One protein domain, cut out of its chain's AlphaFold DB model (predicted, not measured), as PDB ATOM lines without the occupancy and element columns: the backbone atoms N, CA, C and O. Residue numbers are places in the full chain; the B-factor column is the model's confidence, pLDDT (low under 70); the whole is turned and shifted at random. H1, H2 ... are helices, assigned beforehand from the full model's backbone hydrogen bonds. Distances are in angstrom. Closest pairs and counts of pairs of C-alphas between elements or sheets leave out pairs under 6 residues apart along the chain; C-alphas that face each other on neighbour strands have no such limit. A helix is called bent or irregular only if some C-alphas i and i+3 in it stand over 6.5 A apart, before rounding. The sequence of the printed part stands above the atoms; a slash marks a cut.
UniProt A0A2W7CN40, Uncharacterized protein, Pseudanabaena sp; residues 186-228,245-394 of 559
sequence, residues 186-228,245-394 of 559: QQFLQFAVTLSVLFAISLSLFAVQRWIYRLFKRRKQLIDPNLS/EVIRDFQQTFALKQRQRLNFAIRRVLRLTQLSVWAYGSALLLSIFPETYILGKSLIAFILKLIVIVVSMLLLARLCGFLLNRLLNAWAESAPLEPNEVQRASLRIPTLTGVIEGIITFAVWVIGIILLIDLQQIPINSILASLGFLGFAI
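This is residues 186 to 228 and 245 to 394 of the 559 residues of an uncharacterized protein of Pseudanabaena sp (UniProt A0A2W7CN40). Four long helical pieces, H1, H3, H4 and the arm H5b, stand side by side in a loose, flattish array, each touching the one before and running opposite ways to it, with H4 slanting out of line with H1, H3 and H5b toward its last residues, and with the shorter H6 folded back beyond H5b at the edge away from H1. The longest helix, H4, makes a hairpin with H3 that is joined near one end and opens toward the other. The printed part has 193 residues with six named helices, H1 to H6 in chain order, and no named strand; its class is all helix. It is loose, with a radius of gyration of the C-alphas of 23.7 A, and only just flat, spanning 78 by 53 by 26 A.

H4, residues 290 to 334, is 65.8 A long from first to last C-alpha, beginning at C-alpha 290 (131.706, 169.755, 191.660); it is irregular, with C-alphas 291 and 294 7.7 A apart. H3, residues 245 to 286, measures 62.2 A, and H1, residues 186 to 220, 51.1 A from C-alpha 186 (128.735, 157.612, 190.307). H2 is residues 225 to 228, 5.5 A. H5, residues 339 to 374, was assigned as one helix by its hydrogen bonds but is bent, with C-alphas 347 and 350 6.6 A apart; its arms are H5a, residues 339 to 347, 13.4 A, and H5b, residues 350 to 374, 36.2 A. H6, residues 381 to 394, measures 19.7 A and ends at C-alpha 394 (156.621, 201.139, 157.713).

H4 touches H3 with residues 292 to 307 alone, closest at the C-alphas of Gly 296 and Ala 283, 4.5 A; this helical hairpin has a shallow tilt of 15 degrees, opposite ways. With residues 306 to 325 alone H4 touches H5b, closest at the C-alphas of Ala 317 and Thr 361, 5.9 A, at a shallow tilt of 21 degrees, opposite ways. H3 touches H1 with residues 267 to 285 alone, closest at the C-alphas of Leu 285 and Phe 191, 6.1 A, at a shallow tilt of 9 degrees, opposite ways. H5b and H6 are near each other. H2 and H5a touch no helix. Each O i to N i+4 pair is within hydrogen-bond range in H1, H3, H5b and H6, against 39 of 41 in H4 and 2 of 5 in H5a, where 2 of 6 O i to N i+3 pairs are within range; H2 is too short for an i+4 pair.

The C-alphas of Gln 186 and Glu 338, the two farthest apart, are 79.0 A apart. Residues 229 to 244 are not printed, and C-alphas 228 and 245 are 12.9 A apart across this cut. Of the links printed whole, none is long. Residues 218 to 228, 245 to 267 and 332 to 348 have pLDDT under 70.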
ATOM      1  N   GLN A 186     129.240 157.354 191.660       83.38
ATOM      2  CA  GLN A 186     128.735 157.612 190.307       83.38
ATOM      3  C   GLN A 186     129.652 158.550 189.509       83.38
ATOM      4  O   GLN A 186     129.924 158.281 188.339       83.38
ATOM      5  N   GLN A 187     130.180 159.606 190.135       83.38
ATOM      6  CA  GLN A 187     131.143 160.519 189.507       83.38
ATOM      7  C   GLN A 187     132.434 159.790 189.094       83.38
ATOM      8  O   GLN A 187     132.905 159.967 187.972       83.38
ATOM      9  N   PHE A 188     132.984 158.915 189.945       83.44
ATOM     10  CA  PHE A 188     134.165 158.111 189.598       83.44
ATOM     11  C   PHE A 188     133.901 157.135 188.447       83.44
ATOM     12  O   PHE A 188     134.754 156.970 187.573       83.44
ATOM     13  N   LEU A 189     132.717 156.518 188.409       83.88
ATOM     14  CA  LEU A 189     132.329 155.649 187.301       83.88
ATOM     15  C   LEU A 189     132.233 156.437 185.986       83.88
ATOM     16  O   LEU A 189     132.793 156.019 184.973       83.88
ATOM     17  N   GLN A 190     131.588 157.607 186.006       82.38
ATOM     18  CA  GLN A 190     131.518 158.507 184.850       82.38
ATOM     19  C   GLN A 190     132.909 158.966 184.394       82.38
ATOM     20  O   GLN A 190     133.180 159.000 183.191       82.38
ATOM     21  N   PHE A 191     133.807 159.270 185.334       85.31
ATOM     22  CA  PHE A 191     135.200 159.607 185.046       85.31
ATOM     23  C   PHE A 191     135.917 158.460 184.324       85.31
ATOM     24  O   PHE A 191     136.518 158.684 183.272       85.31
ATOM     25  N   ALA A 192     135.803 157.230 184.836       80.06
ATOM     26  CA  ALA A 192     136.427 156.054 184.233       80.06
ATOM     27  C   ALA A 192     135.913 155.805 182.806       80.06
ATOM     28  O   ALA A 192     136.716 155.658 181.884       80.06
ATOM     29  N   VAL A 193     134.591 155.845 182.598       83.44
ATOM     30  CA  VAL A 193     133.970 155.676 181.272       83.44
ATOM     31  C   VAL A 193     134.440 156.762 180.299       83.44
ATOM     32  O   VAL A 193     134.875 156.451 179.188       83.44
ATOM     33  N   THR A 194     134.410 158.030 180.714       84.75
ATOM     34  CA  THR A 194     134.820 159.167 179.871       84.75
ATOM     35  C   THR A 194     136.294 159.065 179.471       84.75
ATOM     36  O   THR A 194     136.645 159.285 178.309       84.75
ATOM     37  N   LEU A 195     137.162 158.666 180.406       86.44
ATOM     38  CA  LEU A 195     138.585 158.459 180.153       86.44
ATOM     39  C   LEU A 195     138.830 157.296 179.178       86.44
ATOM     40  O   LEU A 195     139.640 157.432 178.257       86.44
ATOM     41  N   SER A 196     138.111 156.178 179.326       79.88
ATOM     42  CA  SER A 196     138.192 155.040 178.400       79.88
ATOM     43  C   SER A 196     137.780 155.425 176.976       79.88
ATOM     44  O   SER A 196     138.474 155.073 176.019       79.88
ATOM     45  N   VAL A 197     136.697 156.198 176.824       86.62
ATOM     46  CA  VAL A 197     136.241 156.705 175.518       86.62
ATOM     47  C   VAL A 197     137.285 157.637 174.892       86.62
ATOM     48  O   VAL A 197     137.633 157.472 173.722       86.62
ATOM     49  N   LEU A 198     137.847 158.574 175.663       87.62
ATOM     50  CA  LEU A 198     138.920 159.465 175.199       87.62
ATOM     51  C   LEU A 198     140.146 158.695 174.707       87.62
ATOM     52  O   LEU A 198     140.707 159.013 173.653       87.62
ATOM     53  N   PHE A 199     140.546 157.658 175.441       84.81
ATOM     54  CA  PHE A 199     141.675 156.820 175.064       84.81
ATOM     55  C   PHE A 199     141.406 156.060 173.760       84.81
ATOM     56  O   PHE A 199     142.268 156.034 172.879       84.81
ATOM     57  N   ALA A 200     140.198 155.512 173.596       84.12
ATOM     58  CA  ALA A 200     139.778 154.835 172.372       84.12
ATOM     59  C   ALA A 200     139.804 155.778 171.151       84.12
ATOM     60  O   ALA A 200     140.342 155.413 170.101       84.12
ATOM     61  N   ILE A 201     139.312 157.015 171.301       85.94
ATOM     62  CA  ILE A 201     139.370 158.050 170.253       85.94
ATOM     63  C   ILE A 201     140.826 158.414 169.924       85.94
ATOM     64  O   ILE A 201     141.208 158.478 168.754       85.94
ATOM     65  N   SER A 202     141.677 158.623 170.933       85.12
ATOM     66  CA  SER A 202     143.097 158.933 170.715       85.12
ATOM     67  C   SER A 202     143.829 157.785 170.005       85.12
ATOM     68  O   SER A 202     144.655 158.026 169.118       85.12
ATOM     69  N   LEU A 203     143.523 156.534 170.359       84.19
ATOM     70  CA  LEU A 203     144.112 155.353 169.732       84.19
ATOM     71  C   LEU A 203     143.672 155.210 168.267       84.19
ATOM     72  O   LEU A 203     144.511 154.919 167.409       84.19
ATOM     73  N   SER A 204     142.396 155.469 167.960       83.69
ATOM     74  CA  SER A 204     141.886 155.431 166.584       83.69
ATOM     75  C   SER A 204     142.548 156.503 165.711       83.69
ATOM     76  O   SER A 204     143.051 156.194 164.629       83.69
ATOM     77  N   LEU A 205     142.679 157.736 166.217       84.44
ATOM     78  CA  LEU A 205     143.377 158.825 165.527       84.44
ATOM     79  C   LEU A 205     144.854 158.495 165.281       84.44
ATOM     80  O   LEU A 205     145.366 158.732 164.183       84.44
ATOM     81  N   PHE A 206     145.540 157.895 166.258       82.94
ATOM     82  CA  PHE A 206     146.922 157.441 166.092       82.94
ATOM     83  C   PHE A 206     147.044 156.342 165.026       82.94
ATOM     84  O   PHE A 206     147.964 156.374 164.198       82.94
ATOM     85  N   ALA A 207     146.108 155.387 164.997       83.06
ATOM     86  CA  ALA A 207     146.062 154.337 163.983       83.06
ATOM     87  C   ALA A 207     145.862 154.922 162.575       83.06
ATOM     88  O   ALA A 207     146.628 154.586 161.666       83.06
ATOM     89  N   VAL A 208     144.924 155.864 162.410       82.38
ATOM     90  CA  VAL A 208     144.687 156.599 161.154       82.38
ATOM     91  C   VAL A 208     145.937 157.372 160.730       82.38
ATOM     92  O   VAL A 208     146.385 157.259 159.588       82.38
ATOM     93  N   GLN A 209     146.573 158.102 161.648       81.75
ATOM     94  CA  GLN A 209     147.794 158.855 161.357       81.75
ATOM     95  C   GLN A 209     148.932 157.934 160.894       81.75
ATOM     96  O   GLN A 209     149.647 158.243 159.932       81.75
ATOM     97  N   ARG A 210     149.096 156.779 161.552       81.94
ATOM     98  CA  ARG A 210     150.098 155.774 161.184       81.94
ATOM     99  C   ARG A 210     149.768 155.122 159.841       81.94
ATOM    100  O   ARG A 210     150.692 154.859 159.072       81.94
ATOM    101  N   TRP A 211     148.493 154.890 159.537       80.75
ATOM    102  CA  TRP A 211     148.038 154.368 158.248       80.75
ATOM    103  C   TRP A 211     148.329 155.350 157.106       80.75
ATOM    104  O   TRP A 211     149.023 154.984 156.157       80.75
ATOM    105  N   ILE A 212     147.948 156.623 157.260       78.56
ATOM    106  CA  ILE A 212     148.263 157.703 156.312       78.56
ATOM    107  C   ILE A 212     149.782 157.808 156.098       78.56
ATOM    108  O   ILE A 212     150.258 157.889 154.964       78.56
ATOM    109  N   TYR A 213     150.581 157.753 157.172       76.94
ATOM    110  CA  TYR A 213     152.043 157.765 157.067       76.94
ATOM    111  C   TYR A 213     152.580 156.585 156.246       76.94
ATOM    112  O   TYR A 213     153.448 156.783 155.391       76.94
ATOM    113  N   ARG A 214     152.072 155.367 156.481       79.38
ATOM    114  CA  ARG A 214     152.475 154.167 155.735       79.38
ATOM    115  C   ARG A 214     152.103 154.279 154.256       79.38
ATOM    116  O   ARG A 214     152.954 153.983 153.421       79.38
ATOM    117  N   LEU A 215     150.896 154.752 153.935       76.50
ATOM    118  CA  LEU A 215     150.453 154.976 152.555       76.50
ATOM    119  C   LEU A 215     151.385 155.935 151.807       76.50
ATOM    120  O   LEU A 215     151.849 155.626 150.710       76.50
ATOM    121  N   PHE A 216     151.732 157.068 152.422       70.94
ATOM    122  CA  PHE A 216     152.646 158.030 151.804       70.94
ATOM    123  C   PHE A 216     154.088 157.526 151.712       70.94
ATOM    124  O   PHE A 216     154.766 157.831 150.734       70.94
ATOM    125  N   LYS A 217     154.572 156.750 152.692       70.00
ATOM    126  CA  LYS A 217     155.913 156.145 152.637       70.00
ATOM    127  C   LYS A 217     156.026 155.146 151.480       70.00
ATOM    128  O   LYS A 217     157.019 155.198 150.764       70.00
ATOM    129  N   ARG A 218     155.001 154.311 151.264       66.94
ATOM    130  CA  ARG A 218     154.936 153.359 150.139       66.94
ATOM    131  C   ARG A 218     154.958 154.071 148.784       66.94
ATOM    132  O   ARG A 218     155.710 153.674 147.908       66.94
ATOM    133  N   ARG A 219     154.223 155.182 148.642       63.16
ATOM    134  CA  ARG A 219     154.260 156.002 147.414       63.16
ATOM    135  C   ARG A 219     155.603 156.703 147.180       63.16
ATOM    136  O   ARG A 219     155.949 156.955 146.038       63.16
ATOM    137  N   LYS A 220     156.360 157.017 148.239       58.56
ATOM    138  CA  LYS A 220     157.667 157.692 148.130       58.56
ATOM    139  C   LYS A 220     158.795 156.766 147.652       58.56
ATOM    140  O   LYS A 220     159.804 157.269 147.194       58.56
ATOM    141  N   GLN A 221     158.641 155.448 147.777       55.41
ATOM    142  CA  GLN A 221     159.634 154.468 147.306       55.41
ATOM    143  C   GLN A 221     159.493 154.131 145.815       55.41
ATOM    144  O   GLN A 221     160.412 153.564 145.247       55.41
ATOM    145  N   LEU A 222     158.370 154.495 145.188       56.06
ATOM    146  CA  LEU A 222     158.124 154.299 143.752       56.06
ATOM    147  C   LEU A 222     158.627 155.470 142.887       56.06
ATOM    148  O   LEU A 222     158.552 155.397 141.670       56.06
ATOM    149  N   ILE A 223     159.089 156.561 143.507       53.88
ATOM    150  CA  ILE A 223     159.584 157.768 142.833       53.88
ATOM    151  C   ILE A 223     161.007 157.985 143.348       53.88
ATOM    152  O   ILE A 223     161.185 158.563 144.424       53.88
ATOM    153  N   ASP A 224     161.998 157.443 142.643       49.81
ATOM    154  CA  ASP A 224     163.408 157.558 143.013       49.81
ATOM    155  C   ASP A 224     163.980 158.889 142.485       49.81
ATOM    156  O   ASP A 224     164.092 159.065 141.272       49.81
ATOM    157  N   PRO A 225     164.321 159.861 143.353       52.44
ATOM    158  CA  PRO A 225     164.832 161.161 142.917       52.44
ATOM    159  C   PRO A 225     166.217 161.081 142.260       52.44
ATOM    160  O   PRO A 225     166.621 162.038 141.605       52.44
ATOM    161  N   ASN A 226     166.944 159.973 142.438       48.31
ATOM    162  CA  ASN A 226     168.254 159.784 141.821       48.31
ATOM    163  C   ASN A 226     168.165 159.305 140.365       48.31
ATOM    164  O   ASN A 226     169.101 159.568 139.618       48.31
ATOM    165  N   LEU A 227     167.062 158.665 139.945       50.09
ATOM    166  CA  LEU A 227     166.854 158.335 138.528       50.09
ATOM    167  C   LEU A 227     166.613 159.609 137.703       50.09
ATOM    168  O   LEU A 227     167.265 159.820 136.688       50.09
ATOM    169  N   SER A 228     165.768 160.516 138.203       48.72
ATOM    170  CA  SER A 228     165.397 161.746 137.486       48.72
ATOM    171  C   SER A 228     166.547 162.751 137.382       48.72
ATOM    172  O   SER A 228     166.653 163.465 136.394       48.72
ATOM    173  N   GLU A 245     159.575 168.831 126.513       54.16
ATOM    174  CA  GLU A 245     159.917 167.723 127.406       54.16
ATOM    175  C   GLU A 245     160.572 168.230 128.700       54.16
ATOM    176  O   GLU A 245     160.179 167.831 129.801       54.16
ATOM    177  N   VAL A 246     161.450 169.235 128.588       54.00
ATOM    178  CA  VAL A 246     162.059 169.939 129.733       54.00
ATOM    179  C   VAL A 246     161.001 170.690 130.548       54.00
ATOM    180  O   VAL A 246     161.002 170.626 131.780       54.00
ATOM    181  N   ILE A 247     160.048 171.365 129.889       54.22
ATOM    182  CA  ILE A 247     158.925 172.039 130.564       54.22
ATOM    183  C   ILE A 247     158.045 171.017 131.300       54.22
ATOM    184  O   ILE A 247     157.603 171.286 132.421       54.22
ATOM    185  N   ARG A 248     157.811 169.837 130.713       55.81
ATOM    186  CA  ARG A 248     156.983 168.781 131.314       55.81
ATOM    187  C   ARG A 248     157.640 168.173 132.553       55.81
ATOM    188  O   ARG A 248     156.955 167.995 133.564       55.81
ATOM    189  N   ASP A 249     158.946 167.929 132.522       53.31
ATOM    190  CA  ASP A 249     159.695 167.420 133.678       53.31
ATOM    191  C   ASP A 249     159.791 168.474 134.805       53.31
ATOM    192  O   ASP A 249     159.566 168.193 135.990       53.31
ATOM    193  N   PHE A 250     159.955 169.753 134.447       51.59
ATOM    194  CA  PHE A 250     159.879 170.857 135.409       51.59
ATOM    195  C   PHE A 250     158.482 170.960 136.051       51.59
ATOM    196  O   PHE A 250     158.352 171.045 137.274       51.59
ATOM    197  N   GLN A 251     157.402 170.870 135.269       53.47
ATOM    198  CA  GLN A 251     156.033 170.855 135.802       53.47
ATOM    199  C   GLN A 251     155.792 169.665 136.750       53.47
ATOM    200  O   GLN A 251     155.174 169.827 137.811       53.47
ATOM    201  N   GLN A 252     156.326 168.483 136.427       54.41
ATOM    202  CA  GLN A 252     156.209 167.291 137.271       54.41
ATOM    203  C   GLN A 252     156.976 167.431 138.595       54.41
ATOM    204  O   GLN A 252     156.433 167.116 139.663       54.41
ATOM    205  N   THR A 253     158.192 167.981 138.578       51.78
ATOM    206  CA  THR A 253     158.982 168.208 139.802       51.78
ATOM    207  C   THR A 253     158.350 169.253 140.735       51.78
ATOM    208  O   THR A 253     158.385 169.092 141.966       51.78
ATOM    209  N   PHE A 254     157.679 170.281 140.199       52.34
ATOM    210  CA  PHE A 254     156.897 171.241 140.995       52.34
ATOM    211  C   PHE A 254     155.636 170.618 141.609       52.34
ATOM    212  O   PHE A 254     155.386 170.796 142.811       52.34
ATOM    213  N   ALA A 255     154.886 169.816 140.845       53.44
ATOM    214  CA  ALA A 255     153.708 169.104 141.344       53.44
ATOM    215  C   ALA A 255     154.059 168.153 142.510       53.44
ATOM    216  O   ALA A 255     153.315 168.039 143.495       53.44
ATOM    217  N   LEU A 256     155.236 167.518 142.459       51.38
ATOM    218  CA  LEU A 256     155.754 166.673 143.539       51.38
ATOM    219  C   LEU A 256     156.129 167.480 144.795       51.38
ATOM    220  O   LEU A 256     155.785 167.064 145.909       51.38
ATOM    221  N   LYS A 257     156.757 168.658 144.656       52.59
ATOM    222  CA  LYS A 257     157.050 169.562 145.790       52.59
ATOM    223  C   LYS A 257     155.770 170.094 146.454       52.59
ATOM    224  O   LYS A 257     155.701 170.157 147.687       52.59
ATOM    225  N   GLN A 258     154.729 170.406 145.681       52.56
ATOM    226  CA  GLN A 258     153.439 170.881 146.202       52.56
ATOM    227  C   GLN A 258     152.706 169.796 147.012       52.56
ATOM    228  O   GLN A 258     152.221 170.058 148.119       52.56
ATOM    229  N   ARG A 259     152.730 168.539 146.541       56.09
ATOM    230  CA  ARG A 259     152.200 167.377 147.284       56.09
ATOM    231  C   ARG A 259     152.946 167.129 148.600       56.09
ATOM    232  O   ARG A 259     152.335 166.740 149.597       56.09
ATOM    233  N   GLN A 260     154.253 167.395 148.653       56.91
ATOM    234  CA  GLN A 260     155.034 167.271 149.890       56.91
ATOM    235  C   GLN A 260     154.676 168.342 150.936       56.91
ATOM    236  O   GLN A 260     154.572 168.007 152.121       56.91
ATOM    237  N   ARG A 261     154.409 169.592 150.522       57.66
ATOM    238  CA  ARG A 261     153.921 170.655 151.427       57.66
ATOM    239  C   ARG A 261     152.547 170.313 152.010       57.66
ATOM    240  O   ARG A 261     152.344 170.462 153.217       57.66
ATOM    241  N   LEU A 262     151.640 169.776 151.190       59.50
ATOM    242  CA  LEU A 262     150.308 169.352 151.631       59.50
ATOM    243  C   LEU A 262     150.389 168.233 152.683       59.50
ATOM    244  O   LEU A 262     149.760 168.318 153.736       59.50
ATOM    245  N   ASN A 263     151.247 167.235 152.460       62.69
ATOM    246  CA  ASN A 263     151.451 166.131 153.402       62.69
ATOM    247  C   ASN A 263     152.043 166.583 154.739       62.69
ATOM    248  O   ASN A 263     151.709 166.039 155.794       62.69
ATOM    249  N   PHE A 264     152.928 167.576 154.716       65.12
ATOM    250  CA  PHE A 264     153.482 168.153 155.935       65.12
ATOM    251  C   PHE A 264     152.431 168.962 156.711       65.12
ATOM    252  O   PHE A 264     152.345 168.832 157.935       65.12
ATOM    253  N   ALA A 265     151.585 169.720 156.008       65.38
ATOM    254  CA  ALA A 265     150.469 170.452 156.600       65.38
ATOM    255  C   ALA A 265     149.428 169.509 157.227       65.38
ATOM    256  O   ALA A 265     149.089 169.682 158.396       65.38
ATOM    257  N   ILE A 266     149.006 168.455 156.517       69.00
ATOM    258  CA  ILE A 266     148.063 167.441 157.029       69.00
ATOM    259  C   ILE A 266     148.592 166.811 158.326       69.00
ATOM    260  O   ILE A 266     147.859 166.666 159.299       69.00
ATOM    261  N   ARG A 267     149.893 166.500 158.401       69.94
ATOM    262  CA  ARG A 267     150.507 165.955 159.627       69.94
ATOM    263  C   ARG A 267     150.577 166.949 160.784       69.94
ATOM    264  O   ARG A 267     150.633 166.517 161.934       69.94
ATOM    265  N   ARG A 268     150.671 168.254 160.516       70.94
ATOM    266  CA  ARG A 268     150.594 169.281 161.568       70.94
ATOM    267  C   ARG A 268     149.171 169.383 162.100       70.94
ATOM    268  O   ARG A 268     149.002 169.306 163.308       70.94
ATOM    269  N   VAL A 269     148.182 169.437 161.207       72.00
ATOM    270  CA  VAL A 269     146.760 169.475 161.575       72.00
ATOM    271  C   VAL A 269     146.389 168.256 162.413       72.00
ATOM    272  O   VAL A 269     145.939 168.431 163.533       72.00
ATOM    273  N   LEU A 270     146.701 167.036 161.961       73.81
ATOM    274  CA  LEU A 270     146.379 165.811 162.709       73.81
ATOM    275  C   LEU A 270     146.998 165.779 164.118       73.81
ATOM    276  O   LEU A 270     146.366 165.302 165.058       73.81
ATOM    277  N   ARG A 271     148.219 166.305 164.289       74.56
ATOM    278  CA  ARG A 271     148.850 166.411 165.615       74.56
ATOM    279  C   ARG A 271     148.154 167.437 166.505       74.56
ATOM    280  O   ARG A 271     147.960 167.170 167.685       74.56
ATOM    281  N   LEU A 272     147.766 168.582 165.946       73.81
ATOM    282  CA  LEU A 272     146.996 169.595 166.668       73.81
ATOM    283  C   LEU A 272     145.612 169.069 167.056       73.81
ATOM    284  O   LEU A 272     145.178 169.298 168.180       73.81
ATOM    285  N   THR A 273     144.957 168.299 166.182       74.62
ATOM    286  CA  THR A 273     143.686 167.632 166.485       74.62
ATOM    287  C   THR A 273     143.843 166.668 167.658       74.62
ATOM    288  O   THR A 273     143.050 166.718 168.588       74.62
ATOM    289  N   GLN A 274     144.896 165.844 167.675       79.06
ATOM    290  CA  GLN A 274     145.144 164.924 168.787       79.06
ATOM    291  C   GLN A 274     145.385 165.662 170.114       79.06
ATOM    292  O   GLN A 274     144.825 165.275 171.137       79.06
ATOM    293  N   LEU A 275     146.178 166.736 170.102       78.25
ATOM    294  CA  LEU A 275     146.383 167.579 171.286       78.25
ATOM    295  C   LEU A 275     145.077 168.235 171.753       78.25
ATOM    296  O   LEU A 275     144.815 168.283 172.949       78.25
ATOM    297  N   SER A 276     144.241 168.680 170.815       75.62
ATOM    298  CA  SER A 276     142.942 169.295 171.108       75.62
ATOM    299  C   SER A 276     141.972 168.303 171.752       75.62
ATOM    300  O   SER A 276     141.279 168.663 172.695       75.62
ATOM    301  N   VAL A 277     141.962 167.043 171.294       82.06
ATOM    302  CA  VAL A 277     141.152 165.967 171.891       82.06
ATOM    303  C   VAL A 277     141.562 165.711 173.339       82.06
ATOM    304  O   VAL A 277     140.695 165.606 174.201       82.06
ATOM    305  N   TRP A 278     142.864 165.667 173.631       80.25
ATOM    306  CA  TRP A 278     143.347 165.517 175.005       80.25
ATOM    307  C   TRP A 278     143.042 166.737 175.869       80.25
ATOM    308  O   TRP A 278     142.597 166.574 176.998       80.25
ATOM    309  N   ALA A 279     143.228 167.950 175.348       76.25
ATOM    310  CA  ALA A 279     142.907 169.169 176.081       76.25
ATOM    311  C   ALA A 279     141.408 169.231 176.432       76.25
ATOM    312  O   ALA A 279     141.052 169.441 177.591       76.25
ATOM    313  N   TYR A 280     140.535 168.994 175.447       81.69
ATOM    314  CA  TYR A 280     139.083 168.977 175.632       81.69
ATOM    315  C   TYR A 280     138.651 167.849 176.574       81.69
ATOM    316  O   TYR A 280     137.848 168.063 177.478       81.69
ATOM    317  N   GLY A 281     139.240 166.663 176.412       82.12
ATOM    318  CA  GLY A 281     138.991 165.515 177.268       82.12
ATOM    319  C   GLY A 281     139.360 165.750 178.728       82.12
ATOM    320  O   GLY A 281     138.555 165.485 179.614       82.12
ATOM    321  N   SER A 282     140.539 166.312 178.988       79.56
ATOM    322  CA  SER A 282     140.962 166.692 180.340       79.56
ATOM    323  C   SER A 282     140.015 167.715 180.967       79.56
ATOM    324  O   SER A 282     139.677 167.603 182.143       79.56
ATOM    325  N   ALA A 283     139.538 168.687 180.187       80.69
ATOM    326  CA  ALA A 283     138.596 169.691 180.668       80.69
ATOM    327  C   ALA A 283     137.198 169.100 180.962       80.69
ATOM    328  O   ALA A 283     136.563 169.478 181.950       80.69
ATOM    329  N   LEU A 284     136.745 168.116 180.171       82.44
ATOM    330  CA  LEU A 284     135.541 167.332 180.467       82.44
ATOM    331  C   LEU A 284     135.687 166.527 181.759       82.44
ATOM    332  O   LEU A 284     134.784 166.556 182.586       82.44
ATOM    333  N   LEU A 285     136.825 165.860 181.962       82.75
ATOM    334  CA  LEU A 285     137.085 165.084 183.179       82.75
ATOM    335  C   LEU A 285     137.079 165.969 184.436       82.75
ATOM    336  O   LEU A 285     136.505 165.584 185.452       82.75
ATOM    337  N   LEU A 286     137.636 167.182 184.352       82.06
ATOM    338  CA  LEU A 286     137.552 168.183 185.424       82.06
ATOM    339  C   LEU A 286     136.121 168.687 185.662       82.06
ATOM    340  O   LEU A 286     135.804 169.118 186.766       82.06
ATOM    341  N   SER A 287     135.244 168.620 184.662       82.56
ATOM    342  CA  SER A 287     133.847 169.058 184.789       82.56
ATOM    343  C   SER A 287     132.944 168.032 185.489       82.56
ATOM    344  O   SER A 287     131.781 168.330 185.738       82.56
ATOM    345  N   ILE A 288     133.442 166.828 185.798       81.31
ATOM    346  CA  ILE A 288     132.661 165.769 186.465       81.31
ATOM    347  C   ILE A 288     132.561 166.019 187.975       81.31
ATOM    348  O   ILE A 288     131.532 165.733 188.585       81.31
ATOM    349  N   PHE A 289     133.616 166.566 188.580       81.88
ATOM    350  CA  PHE A 289     133.651 166.833 190.015       81.88
ATOM    351  C   PHE A 289     133.146 168.253 190.315       81.88
ATOM    352  O   PHE A 289     133.619 169.201 189.679       81.88
ATOM    353  N   PRO A 290     132.243 168.438 191.300       76.94
ATOM    354  CA  PRO A 290     131.706 169.755 191.660       76.94
ATOM    355  C   PRO A 290     132.799 170.783 191.991       76.94
ATOM    356  O   PRO A 290     132.733 171.930 191.559       76.94
ATOM    357  N   GLU A 291     133.857 170.346 192.678       73.06
ATOM    358  CA  GLU A 291     134.963 171.202 193.127       73.06
ATOM    359  C   GLU A 291     135.787 171.793 191.972       73.06
ATOM    360  O   GLU A 291     136.315 172.899 192.076       73.06
ATOM    361  N   THR A 292     135.895 171.070 190.854       76.88
ATOM    362  CA  THR A 292     136.679 171.473 189.673       76.88
ATOM    363  C   THR A 292     135.809 171.912 188.496       76.88
ATOM    364  O   THR A 292     136.333 172.282 187.443       76.88
ATOM    365  N   TYR A 293     134.488 171.938 188.674       79.31
ATOM    366  CA  TYR A 293     133.506 172.193 187.624       79.31
ATOM    367  C   TYR A 293     133.719 173.523 186.888       79.31
ATOM    368  O   TYR A 293     133.729 173.573 185.655       79.31
ATOM    369  N   ILE A 294     133.944 174.604 187.643       71.38
ATOM    370  CA  ILE A 294     134.163 175.953 187.098       71.38
ATOM    371  C   ILE A 294     135.427 175.984 186.222       71.38
ATOM    372  O   ILE A 294     135.423 176.549 185.125       71.38
ATOM    373  N   LEU A 295     136.499 175.334 186.685       71.81
ATOM    374  CA  LEU A 295     137.766 175.237 185.961       71.81
ATOM    375  C   LEU A 295     137.601 174.428 184.672       71.81
ATOM    376  O   LEU A 295     138.046 174.868 183.615       71.81
ATOM    377  N   GLY A 296     136.910 173.288 184.743       77.19
ATOM    378  CA  GLY A 296     136.622 172.444 183.584       77.19
ATOM    379  C   GLY A 296     135.859 173.194 182.490       77.19
ATOM    380  O   GLY A 296     136.307 173.238 181.344       77.19
ATOM    381  N   LYS A 297     134.764 173.881 182.843       78.31
ATOM    382  CA  LYS A 297     133.984 174.689 181.889       78.31
ATOM    383  C   LYS A 297     134.783 175.835 181.272       78.31
ATOM    384  O   LYS A 297     134.710 176.040 180.059       78.31
ATOM    385  N   SER A 298     135.551 176.562 182.083       73.94
ATOM    386  CA  SER A 298     136.404 177.653 181.599       73.94
ATOM    387  C   SER A 298     137.454 177.143 180.604       73.94
ATOM    388  O   SER A 298     137.614 177.703 179.518       73.94
ATOM    389  N   LEU A 299     138.095 176.010 180.913       77.25
ATOM    390  CA  LEU A 299     139.057 175.361 180.024       77.25
ATOM    391  C   LEU A 299     138.417 174.904 178.708       77.25
ATOM    392  O   LEU A 299     139.003 175.126 177.652       77.25
ATOM    393  N   ILE A 300     137.212 174.323 178.737       79.81
ATOM    394  CA  ILE A 300     136.480 173.948 177.514       79.81
ATOM    395  C   ILE A 300     136.246 175.179 176.631       79.81
ATOM    396  O   ILE A 300     136.565 175.151 175.441       79.81
ATOM    397  N   ALA A 301     135.725 176.265 177.207       78.56
ATOM    398  CA  ALA A 301     135.466 177.499 176.470       78.56
ATOM    399  C   ALA A 301     136.757 178.093 175.880       78.56
ATOM    400  O   ALA A 301     136.767 178.514 174.721       78.56
ATOM    401  N   PHE A 302     137.855 178.077 176.641       80.19
ATOM    402  CA  PHE A 302     139.173 178.512 176.180       80.19
ATOM    403  C   PHE A 302     139.681 177.665 175.005       80.19
ATOM    404  O   PHE A 302     140.079 178.210 173.976       80.19
ATOM    405  N   ILE A 303     139.617 176.334 175.117       80.31
ATOM    406  CA  ILE A 303     140.071 175.403 174.075       80.31
ATOM    407  C   ILE A 303     139.252 175.573 172.794       80.31
ATOM    408  O   ILE A 303     139.827 175.616 171.708       80.31
ATOM    409  N   LEU A 304     137.927 175.713 172.899       82.94
ATOM    410  CA  LEU A 304     137.062 175.938 171.739       82.94
ATOM    411  C   LEU A 304     137.409 177.247 171.022       82.94
ATOM    412  O   LEU A 304     137.609 177.238 169.807       82.94
ATOM    413  N   LYS A 305     137.551 178.354 171.763       83.25
ATOM    414  CA  LYS A 305     137.966 179.646 171.194       83.25
ATOM    415  C   LYS A 305     139.342 179.549 170.526       83.25
ATOM    416  O   LYS A 305     139.505 180.019 169.403       83.25
ATOM    417  N   LEU A 306     140.301 178.871 171.159       83.94
ATOM    418  CA  LEU A 306     141.637 178.640 170.601       83.94
ATOM    419  C   LEU A 306     141.579 177.848 169.288       83.94
ATOM    420  O   LEU A 306     142.224 178.234 168.314       83.94
ATOM    421  N   ILE A 307     140.792 176.768 169.229       83.81
ATOM    422  CA  ILE A 307     140.611 175.975 168.003       83.81
ATOM    423  C   ILE A 307     140.014 176.842 166.894       83.81
ATOM    424  O   ILE A 307     140.528 176.820 165.777       83.81
ATOM    425  N   VAL A 308     138.974 177.626 167.193       86.38
ATOM    426  CA  VAL A 308     138.336 178.520 166.215       86.38
ATOM    427  C   VAL A 308     139.339 179.531 165.661       86.38
ATOM    428  O   VAL A 308     139.424 179.671 164.443       86.38
ATOM    429  N   ILE A 309     140.144 180.172 166.516       86.19
ATOM    430  CA  ILE A 309     141.181 181.135 166.100       86.19
ATOM    431  C   ILE A 309     142.244 180.461 165.223       86.19
ATOM    432  O   ILE A 309     142.600 180.971 164.164       86.19
ATOM    433  N   VAL A 310     142.750 179.290 165.618       83.94
ATOM    434  CA  VAL A 310     143.788 178.588 164.843       83.94
ATOM    435  C   VAL A 310     143.244 178.108 163.494       83.94
ATOM    436  O   VAL A 310     143.930 178.206 162.476       83.94
ATOM    437  N   VAL A 311     142.013 177.594 163.458       84.75
ATOM    438  CA  VAL A 311     141.373 177.142 162.217       84.75
ATOM    439  C   VAL A 311     141.093 178.323 161.295       84.75
ATOM    440  O   VAL A 311     141.440 178.242 160.115       84.75
ATOM    441  N   SER A 312     140.525 179.416 161.809       85.06
ATOM    442  CA  SER A 312     140.237 180.617 161.017       85.06
ATOM    443  C   SER A 312     141.516 181.201 160.426       85.06
ATOM    444  O   SER A 312     141.560 181.499 159.238       85.06
ATOM    445  N   MET A 313     142.594 181.243 161.205       87.00
ATOM    446  CA  MET A 313     143.911 181.689 160.773       87.00
ATOM    447  C   MET A 313     144.493 180.824 159.641       87.00
ATOM    448  O   MET A 313     144.983 181.346 158.637       87.00
ATOM    449  N   LEU A 314     144.425 179.495 159.764       84.88
ATOM    450  CA  LEU A 314     144.900 178.577 158.721       84.88
ATOM    451  C   LEU A 314     144.060 178.676 157.442       84.88
ATOM    452  O   LEU A 314     144.607 178.593 156.339       84.88
ATOM    453  N   LEU A 315     142.743 178.837 157.587       85.12
ATOM    454  CA  LEU A 315     141.809 178.989 156.475       85.12
ATOM    455  C   LEU A 315     142.049 180.324 155.764       85.12
ATOM    456  O   LEU A 315     142.186 180.337 154.545       85.12
ATOM    457  N   LEU A 316     142.216 181.414 156.513       85.94
ATOM    458  CA  LEU A 316     142.516 182.739 155.978       85.94
ATOM    459  C   LEU A 316     143.839 182.746 155.204       85.94
ATOM    460  O   LEU A 316     143.864 183.168 154.053       85.94
ATOM    461  N   ALA A 317     144.915 182.188 155.771       84.00
ATOM    462  CA  ALA A 317     146.197 182.078 155.069       84.00
ATOM    463  C   ALA A 317     146.073 181.280 153.756       84.00
ATOM    464  O   ALA A 317     146.628 181.667 152.725       84.00
ATOM    465  N   ARG A 318     145.302 180.181 153.765       83.69
ATOM    466  CA  ARG A 318     145.015 179.378 152.563       83.69
ATOM    467  C   ARG A 318     144.192 180.145 151.535       83.69
ATOM    468  O   ARG A 318     144.499 180.063 150.349       83.69
ATOM    469  N   LEU A 319     143.163 180.860 151.979       86.00
ATOM    470  CA  LEU A 319     142.275 181.635 151.123       86.00
ATOM    471  C   LEU A 319     143.036 182.777 150.450       86.00
ATOM    472  O   LEU A 319     142.943 182.929 149.237       86.00
ATOM    473  N   CYS A 320     143.845 183.524 151.204       85.81
ATOM    474  CA  CYS A 320     144.674 184.590 150.655       85.81
ATOM    475  C   CYS A 320     145.696 184.054 149.646       85.81
ATOM    476  O   CYS A 320     145.819 184.619 148.564       85.81
ATOM    477  N   GLY A 321     146.379 182.943 149.947       82.31
ATOM    478  CA  GLY A 321     147.300 182.311 148.993       82.31
ATOM    479  C   GLY A 321     146.592 181.823 147.722       82.31
ATOM    480  O   GLY A 321     147.099 181.999 146.617       82.31
ATOM    481  N   PHE A 322     145.388 181.259 147.856       80.62
ATOM    482  CA  PHE A 322     144.564 180.849 146.717       80.62
ATOM    483  C   PHE A 322     144.135 182.042 145.851       80.62
ATOM    484  O   PHE A 322     144.303 181.998 144.633       80.62
ATOM    485  N   LEU A 323     143.626 183.112 146.468       85.44
ATOM    486  CA  LEU A 323     143.217 184.338 145.779       85.44
ATOM    487  C   LEU A 323     144.402 185.005 145.077       85.44
ATOM    488  O   LEU A 323     144.279 185.372 143.914       85.44
ATOM    489  N   LEU A 324     145.553 185.098 145.746       85.19
ATOM    490  CA  LEU A 324     146.770 185.667 145.173       85.19
ATOM    491  C   LEU A 324     147.200 184.907 143.916       85.19
ATOM    492  O   LEU A 324     147.409 185.519 142.874       85.19
ATOM    493  N   ASN A 325     147.277 183.575 143.992       80.56
ATOM    494  CA  ASN A 325     147.642 182.749 142.841       80.56
ATOM    495  C   ASN A 325     146.631 182.894 141.700       80.56
ATOM    496  O   ASN A 325     147.021 182.977 140.540       80.56
ATOM    497  N   ARG A 326     145.332 182.964 142.019       82.12
ATOM    498  CA  ARG A 326     144.278 183.152 141.018       82.12
ATOM    499  C   ARG A 326     144.397 184.505 140.312       82.12
ATOM    500  O   ARG A 326     144.281 184.551 139.094       82.12
ATOM    501  N   LEU A 327     144.639 185.579 141.062       81.38
ATOM    502  CA  LEU A 327     144.804 186.925 140.511       81.38
ATOM    503  C   LEU A 327     146.074 187.032 139.666       81.38
ATOM    504  O   LEU A 327     146.013 187.549 138.557       81.38
ATOM    505  N   LEU A 328     147.201 186.507 140.153       77.69
ATOM    506  CA  LEU A 328     148.472 186.556 139.427       77.69
ATOM    507  C   LEU A 328     148.427 185.748 138.128       77.69
ATOM    508  O   LEU A 328     148.922 186.225 137.111       77.69
ATOM    509  N   ASN A 329     147.798 184.570 138.134       75.31
ATOM    510  CA  ASN A 329     147.645 183.770 136.920       75.31
ATOM    511  C   ASN A 329     146.708 184.450 135.911       75.31
ATOM    512  O   ASN A 329     147.047 184.529 134.736       75.31
ATOM    513  N   ALA A 330     145.586 185.019 136.368       77.75
ATOM    514  CA  ALA A 330     144.683 185.773 135.497       77.75
ATOM    515  C   ALA A 330     145.368 187.005 134.876       77.75
ATOM    516  O   ALA A 330     145.154 187.308 133.704       77.75
ATOM    517  N   TRP A 331     146.223 187.693 135.639       71.25
ATOM    518  CA  TRP A 331     147.048 188.794 135.132       71.25
ATOM    519  C   TRP A 331     148.079 188.330 134.102       71.25
ATOM    520  O   TRP A 331     148.255 188.997 133.087       71.25
ATOM    521  N   ALA A 332     148.747 187.200 134.345       69.06
ATOM    522  CA  ALA A 332     149.738 186.652 133.425       69.06
ATOM    523  C   ALA A 332     149.116 186.215 132.086       69.06
ATOM    524  O   ALA A 332     149.728 186.420 131.046       69.06
ATOM    525  N   GLU A 333     147.902 185.657 132.110       69.31
ATOM    526  CA  GLU A 333     147.167 185.240 130.906       69.31
ATOM    527  C   GLU A 333     146.566 186.420 130.125       69.31
ATOM    528  O   GLU A 333     146.436 186.346 128.908       69.31
ATOM    529  N   SER A 334     146.211 187.515 130.806       64.38
ATOM    530  CA  SER A 334     145.574 188.685 130.178       64.38
ATOM    531  C   SER A 334     146.569 189.719 129.639       64.38
ATOM    532  O   SER A 334     146.157 190.682 128.994       64.38
ATOM    533  N   ALA A 335     147.865 189.571 129.929       59.56
ATOM    534  CA  ALA A 335     148.885 190.505 129.476       59.56
ATOM    535  C   ALA A 335     149.267 190.201 128.010       59.56
ATOM    536  O   ALA A 335     149.766 189.107 127.738       59.56
ATOM    537  N   PRO A 336     149.073 191.138 127.058       51.50
ATOM    538  CA  PRO A 336     149.501 190.969 125.672       51.50
ATOM    539  C   PRO A 336     151.027 191.116 125.607       51.50
ATOM    540  O   PRO A 336     151.551 192.196 125.353       51.50
ATOM    541  N   LEU A 337     151.746 190.046 125.938       57.19
ATOM    542  CA  LEU A 337     153.205 190.020 125.977       57.19
ATOM    543  C   LEU A 337     153.753 189.311 124.735       57.19
ATOM    544  O   LEU A 337     153.308 188.220 124.380       57.19
ATOM    545  N   GLU A 338     154.763 189.914 124.112       56.91
ATOM    546  CA  GLU A 338     155.590 189.285 123.078       56.91
ATOM    547  C   GLU A 338     156.225 187.976 123.612       56.91
ATOM    548  O   GLU A 338     156.601 187.919 124.792       56.91
ATOM    549  N   PRO A 339     156.427 186.930 122.783       56.38
ATOM    550  CA  PRO A 339     156.908 185.611 123.227       56.38
ATOM    551  C   PRO A 339     158.197 185.650 124.073       56.38
ATOM    552  O   PRO A 339     158.351 184.887 125.030       56.38
ATOM    553  N   ASN A 340     159.101 186.588 123.773       56.88
ATOM    554  CA  ASN A 340     160.364 186.778 124.495       56.88
ATOM    555  C   ASN A 340     160.201 187.458 125.870       56.88
ATOM    556  O   ASN A 340     161.040 187.273 126.758       56.88
ATOM    557  N   GLU A 341     159.136 188.235 126.085       57.09
ATOM    558  CA  GLU A 341     158.836 188.859 127.380       57.09
ATOM    559  C   GLU A 341     158.113 187.893 128.327       57.09
ATOM    560  O   GLU A 341     158.392 187.890 129.531       57.09
ATOM    561  N   VAL A 342     157.280 186.995 127.785       58.44
ATOM    562  CA  VAL A 342     156.600 185.925 128.539       58.44
ATOM    563  C   VAL A 342     157.608 185.021 129.259       58.44
ATOM    564  O   VAL A 342     157.422 184.684 130.431       58.44
ATOM    565  N   GLN A 343     158.728 184.685 128.608       57.41
ATOM    566  CA  GLN A 343     159.779 183.844 129.197       57.41
ATOM    567  C   GLN A 343     160.522 184.534 130.356       57.41
ATOM    568  O   GLN A 343     160.939 183.885 131.314       57.41
ATOM    569  N   ARG A 344     160.668 185.864 130.318       58.88
ATOM    570  CA  ARG A 344     161.280 186.630 131.421       58.88
ATOM    571  C   ARG A 344     160.299 186.859 132.570       58.88
ATOM    572  O   ARG A 344     160.715 186.854 133.731       58.88
ATOM    573  N   ALA A 345     159.014 187.047 132.270       60.25
ATOM    574  CA  ALA A 345     157.960 187.183 133.269       60.25
ATOM    575  C   ALA A 345     157.749 185.874 134.052       60.25
ATOM    576  O   ALA A 345     157.683 185.900 135.284       60.25
ATOM    577  N   SER A 346     157.751 184.723 133.372       62.03
ATOM    578  CA  SER A 346     157.546 183.405 133.990       62.03
ATOM    579  C   SER A 346     158.624 183.024 135.016       62.03
ATOM    580  O   SER A 346     158.337 182.298 135.968       62.03
ATOM    581  N   LEU A 347     159.838 183.576 134.899       63.84
ATOM    582  CA  LEU A 347     160.924 183.392 135.870       63.84
ATOM    583  C   LEU A 347     160.812 184.315 137.101       63.84
ATOM    584  O   LEU A 347     161.335 183.984 138.166       63.84
ATOM    585  N   ARG A 348     160.130 185.464 136.986       66.50
ATOM    586  CA  ARG A 348     159.978 186.461 138.070       66.50
ATOM    587  C   ARG A 348     158.698 186.280 138.885       66.50
ATOM    588  O   ARG A 348     158.685 186.582 140.075       66.50
ATOM    589  N   ILE A 349     157.631 185.774 138.272       71.12
ATOM    590  CA  ILE A 349     156.344 185.557 138.947       71.12
ATOM    591  C   ILE A 349     156.485 184.636 140.180       71.12
ATOM    592  O   ILE A 349     156.017 185.027 141.248       71.12
ATOM    593  N   PRO A 350     157.190 183.483 140.132       71.81
ATOM    594  CA  PRO A 350     157.272 182.574 141.279       71.81
ATOM    595  C   PRO A 350     157.976 183.178 142.500       71.81
ATOM    596  O   PRO A 350     157.612 182.873 143.640       71.81
ATOM    597  N   THR A 351     158.986 184.025 142.283       75.38
ATOM    598  CA  THR A 351     159.715 184.684 143.373       75.38
ATOM    599  C   THR A 351     158.871 185.788 144.003       75.38
ATOM    600  O   THR A 351     158.804 185.862 145.230       75.38
ATOM    601  N   LEU A 352     158.151 186.575 143.196       75.06
ATOM    602  CA  LEU A 352     157.233 187.605 143.685       75.06
ATOM    603  C   LEU A 352     156.079 186.997 144.499       75.06
ATOM    604  O   LEU A 352     155.789 187.456 145.605       75.06
ATOM    605  N   THR A 353     155.482 185.911 143.997       76.94
ATOM    606  CA  THR A 353     154.427 185.167 144.700       76.94
ATOM    607  C   THR A 353     154.914 184.663 146.053       76.94
ATOM    608  O   THR A 353     154.222 184.832 147.054       76.94
ATOM    609  N   GLY A 354     156.125 184.095 146.111       76.31
ATOM    610  CA  GLY A 354     156.700 183.596 147.361       76.31
ATOM    611  C   GLY A 354     156.907 184.689 148.414       76.31
ATOM    612  O   GLY A 354     156.656 184.453 149.596       76.31
ATOM    613  N   VAL A 355     157.320 185.892 147.998       83.19
ATOM    614  CA  VAL A 355     157.490 187.036 148.908       83.19
ATOM    615  C   VAL A 355     156.139 187.524 149.433       83.19
ATOM    616  O   VAL A 355     155.982 187.679 150.644       83.19
ATOM    617  N   ILE A 356     155.146 187.712 148.558       84.50
ATOM    618  CA  ILE A 356     153.815 188.196 148.960       84.50
ATOM    619  C   ILE A 356     153.108 187.169 149.859       84.50
ATOM    620  O   ILE A 356     152.558 187.542 150.894       84.50
ATOM    621  N   GLU A 357     153.172 185.874 149.529       82.38
ATOM    622  CA  GLU A 357     152.622 184.802 150.372       82.38
ATOM    623  C   GLU A 357     153.290 184.789 151.757       82.38
ATOM    624  O   GLU A 357     152.613 184.613 152.776       82.38
ATOM    625  N   GLY A 358     154.604 185.033 151.815       83.00
ATOM    626  CA  GLY A 358     155.353 185.177 153.061       83.00
ATOM    627  C   GLY A 358     154.869 186.352 153.914       83.00
ATOM    628  O   GLY A 358     154.622 186.167 155.107       83.00
ATOM    629  N   ILE A 359     154.671 187.528 153.309       88.06
ATOM    630  CA  ILE A 359     154.176 188.736 153.992       88.06
ATOM    631  C   ILE A 359     152.752 188.526 154.516       88.06
ATOM    632  O   ILE A 359     152.483 188.800 155.684       88.06
ATOM    633  N   ILE A 360     151.851 187.988 153.687       87.25
ATOM    634  CA  ILE A 360     150.471 187.671 154.085       87.25
ATOM    635  C   ILE A 360     150.477 186.684 155.250       87.25
ATOM    636  O   ILE A 360     149.798 186.899 156.252       87.25
ATOM    637  N   THR A 361     151.266 185.612 155.140       84.44
ATOM    638  CA  THR A 361     151.377 184.611 156.202       84.44
ATOM    639  C   THR A 361     151.859 185.267 157.492       84.44
ATOM    640  O   THR A 361     151.232 185.083 158.529       84.44
ATOM    641  N   PHE A 362     152.920 186.073 157.436       88.44
ATOM    642  CA  PHE A 362     153.430 186.802 158.595       88.44
ATOM    643  C   PHE A 362     152.360 187.698 159.239       88.44
ATOM    644  O   PHE A 362     152.149 187.608 160.446       88.44
ATOM    645  N   ALA A 363     151.627 188.486 158.446       90.56
ATOM    646  CA  ALA A 363     150.551 189.344 158.944       90.56
ATOM    647  C   ALA A 363     149.433 188.541 159.632       90.56
ATOM    648  O   ALA A 363     149.002 188.886 160.732       90.56
ATOM    649  N   VAL A 364     149.015 187.422 159.031       89.12
ATOM    650  CA  VAL A 364     148.021 186.508 159.615       89.12
ATOM    651  C   VAL A 364     148.517 185.913 160.943       89.12
ATOM    652  O   VAL A 364     147.730 185.788 161.880       89.12
ATOM    653  N   TRP A 365     149.813 185.595 161.067       87.56
ATOM    654  CA  TRP A 365     150.415 185.159 162.337       87.56
ATOM    655  C   TRP A 365     150.424 186.246 163.403       87.56
ATOM    656  O   TRP A 365     150.070 185.954 164.542       87.56
ATOM    657  N   VAL A 366     150.769 187.483 163.048       90.25
ATOM    658  CA  VAL A 366     150.737 188.610 163.989       90.25
ATOM    659  C   VAL A 366     149.319 188.822 164.525       90.25
ATOM    660  O   VAL A 366     149.129 188.849 165.738       90.25
ATOM    661  N   ILE A 367     148.312 188.873 163.645       90.62
ATOM    662  CA  ILE A 367     146.903 189.021 164.046       90.62
ATOM    663  C   ILE A 367     146.460 187.841 164.919       90.62
ATOM    664  O   ILE A 367     145.859 188.043 165.972       90.62
ATOM    665  N   GLY A 368     146.795 186.608 164.525       88.56
ATOM    666  CA  GLY A 368     146.469 185.409 165.296       88.56
ATOM    667  C   GLY A 368     147.061 185.428 166.709       88.56
ATOM    668  O   GLY A 368     146.374 185.075 167.662       88.56
ATOM    669  N   ILE A 369     148.306 185.888 166.869       87.62
ATOM    670  CA  ILE A 369     148.953 186.029 168.182       87.62
ATOM    671  C   ILE A 369     148.232 187.073 169.040       87.62
ATOM    672  O   ILE A 369     147.987 186.811 170.214       87.62
ATOM    673  N   ILE A 370     147.848 188.218 168.470       88.75
ATOM    674  CA  ILE A 370     147.111 189.260 169.203       88.75
ATOM    675  C   ILE A 370     145.771 188.715 169.713       88.75
ATOM    676  O   ILE A 370     145.463 188.875 170.891       88.75
ATOM    677  N   LEU A 371     145.022 187.997 168.869       87.62
ATOM    678  CA  LEU A 371     143.757 187.364 169.263       87.62
ATOM    679  C   LEU A 371     143.943 186.304 170.363       87.62
ATOM    680  O   LEU A 371     143.078 186.139 171.222       87.62
ATOM    681  N   LEU A 372     145.067 185.581 170.363       83.94
ATOM    682  CA  LEU A 372     145.386 184.613 171.418       83.94
ATOM    683  C   LEU A 372     145.738 185.284 172.754       83.94
ATOM    684  O   LEU A 372     145.442 184.716 173.802       83.94
ATOM    685  N   ILE A 373     146.366 186.461 172.727       83.69
ATOM    686  CA  ILE A 373     146.671 187.244 173.935       83.69
ATOM    687  C   ILE A 373     145.382 187.835 174.518       83.69
ATOM    688  O   ILE A 373     145.152 187.729 175.723       83.69
ATOM    689  N   ASP A 374     144.511 188.376 173.663       82.38
ATOM    690  CA  ASP A 374     143.206 188.924 174.056       82.38
ATOM    691  C   ASP A 374     142.315 187.872 174.741       82.38
ATOM    692  O   ASP A 374     141.621 188.154 175.717       82.38
ATOM    693  N   LEU A 375     142.423 186.606 174.319       79.38
ATOM    694  CA  LEU A 375     141.713 185.488 174.944       79.38
ATOM    695  C   LEU A 375     142.034 185.316 176.443       79.38
ATOM    696  O   LEU A 375     141.209 184.775 177.180       79.38
ATOM    697  N   GLN A 376     143.205 185.768 176.902       74.50
ATOM    698  CA  GLN A 376     143.618 185.730 178.311       74.50
ATOM    699  C   GLN A 376     143.210 186.991 179.092       74.50
ATOM    700  O   GLN A 376     143.591 187.132 180.251       74.50
ATOM    701  N   GLN A 377     142.448 187.902 178.472       72.25
ATOM    702  CA  GLN A 377     142.100 189.222 179.012       72.25
ATOM    703  C   GLN A 377     143.322 190.065 179.408       72.25
ATOM    704  O   GLN A 377     143.244 190.931 180.280       72.25
ATOM    705  N   ILE A 378     144.467 189.823 178.762       76.56
ATOM    706  CA  ILE A 378     145.644 190.679 178.895       76.56
ATOM    707  C   ILE A 378     145.368 191.946 178.076       76.56
ATOM    708  O   ILE A 378     145.017 191.827 176.900       76.56
ATOM    709  N   PRO A 379     145.532 193.155 178.644       75.94
ATOM    710  CA  PRO A 379     145.246 194.393 177.930       75.94
ATOM    711  C   PRO A 379     146.131 194.513 176.682       75.94
ATOM    712  O   PRO A 379     147.338 194.739 176.764       75.94
ATOM    713  N   ILE A 380     145.515 194.391 175.504       85.94
ATOM    714  CA  ILE A 380     146.214 194.459 174.213       85.94
ATOM    715  C   ILE A 380     146.601 195.887 173.811       85.94
ATOM    716  O   ILE A 380     147.362 196.062 172.863       85.94
ATOM    717  N   ASN A 381     146.136 196.905 174.543       86.94
ATOM    718  CA  ASN A 381     146.349 198.322 174.232       86.94
ATOM    719  C   ASN A 381     147.835 198.663 174.039       86.94
ATOM    720  O   ASN A 381     148.191 199.312 173.060       86.94
ATOM    721  N   SER A 382     148.718 198.168 174.913       87.31
ATOM    722  CA  SER A 382     150.166 198.420 174.826       87.31
ATOM    723  C   SER A 382     150.814 197.751 173.610       87.31
ATOM    724  O   SER A 382     151.706 198.318 172.974       87.31
ATOM    725  N   ILE A 383     150.349 196.549 173.254       87.38
ATOM    726  CA  ILE A 383     150.825 195.815 172.074       87.38
ATOM    727  C   ILE A 383     150.341 196.516 170.807       87.38
ATOM    728  O   ILE A 383     151.135 196.747 169.900       87.38
ATOM    729  N   LEU A 384     149.064 196.900 170.761       89.62
ATOM    730  CA  LEU A 384     148.474 197.628 169.641       89.62
ATOM    731  C   LEU A 384     149.128 198.995 169.448       89.62
ATOM    732  O   LEU A 384     149.421 199.353 168.314       89.62
ATOM    733  N   ALA A 385     149.424 199.725 170.524       91.50
ATOM    734  CA  ALA A 385     150.161 200.984 170.451       91.50
ATOM    735  C   ALA A 385     151.564 200.781 169.850       91.50
ATOM    736  O   ALA A 385     151.958 201.499 168.928       91.50
ATOM    737  N   SER A 386     152.289 199.755 170.310       90.50
ATOM    738  CA  SER A 386     153.630 199.428 169.803       90.50
ATOM    739  C   SER A 386     153.601 199.008 168.331       90.50
ATOM    740  O   SER A 386     154.419 199.452 167.523       90.50
ATOM    741  N   LEU A 387     152.631 198.171 167.962       91.31
ATOM    742  CA  LEU A 387     152.442 197.713 166.589       91.31
ATOM    743  C   LEU A 387     151.965 198.850 165.679       91.31
ATOM    744  O   LEU A 387     152.368 198.911 164.522       91.31
ATOM    745  N   GLY A 388     151.161 199.774 166.207       93.12
ATOM    746  CA  GLY A 388     150.733 200.991 165.528       93.12
ATOM    747  C   GLY A 388     151.913 201.897 165.190       93.12
ATOM    748  O   GLY A 388     152.029 202.334 164.048       93.12
ATOM    749  N   PHE A 389     152.843 202.100 166.130       94.81
ATOM    750  CA  PHE A 389     154.086 202.832 165.864       94.81
ATOM    751  C   PHE A 389     154.943 202.148 164.791       94.81
ATOM    752  O   PHE A 389     155.410 202.800 163.856       94.81
ATOM    753  N   LEU A 390     155.113 200.823 164.876       93.00
ATOM    754  CA  LEU A 390     155.848 200.065 163.862       93.00
ATOM    755  C   LEU A 390     155.172 200.161 162.482       93.00
ATOM    756  O   LEU A 390     155.842 200.365 161.473       93.00
ATOM    757  N   GLY A 391     153.841 200.058 162.438       91.94
ATOM    758  CA  GLY A 391     153.043 200.217 161.224       91.94
ATOM    759  C   GLY A 391     153.169 201.616 160.621       91.94
ATOM    760  O   GLY A 391     153.329 201.747 159.410       91.94
ATOM    761  N   PHE A 392     153.186 202.653 161.460       94.81
ATOM    762  CA  PHE A 392     153.440 204.030 161.042       94.81
ATOM    763  C   PHE A 392     154.836 204.195 160.427       94.81
ATOM    764  O   PHE A 392     154.963 204.750 159.336       94.81
ATOM    765  N   ALA A 393     155.874 203.648 161.069       94.94
ATOM    766  CA  ALA A 393     157.238 203.683 160.545       94.94
ATOM    767  C   ALA A 393     157.344 202.995 159.172       94.94
ATOM    768  O   ALA A 393     157.942 203.543 158.247       94.94
ATOM    769  N   ILE A 394     156.708 201.829 159.008       92.31
ATOM    770  CA  ILE A 394     156.621 201.139 157.713       92.31
ATOM    771  C   ILE A 394     155.886 202.020 156.692       92.31
ATOM    772  O   ILE A 394     156.359 202.177 155.569       92.31
TER     773      ILE A 394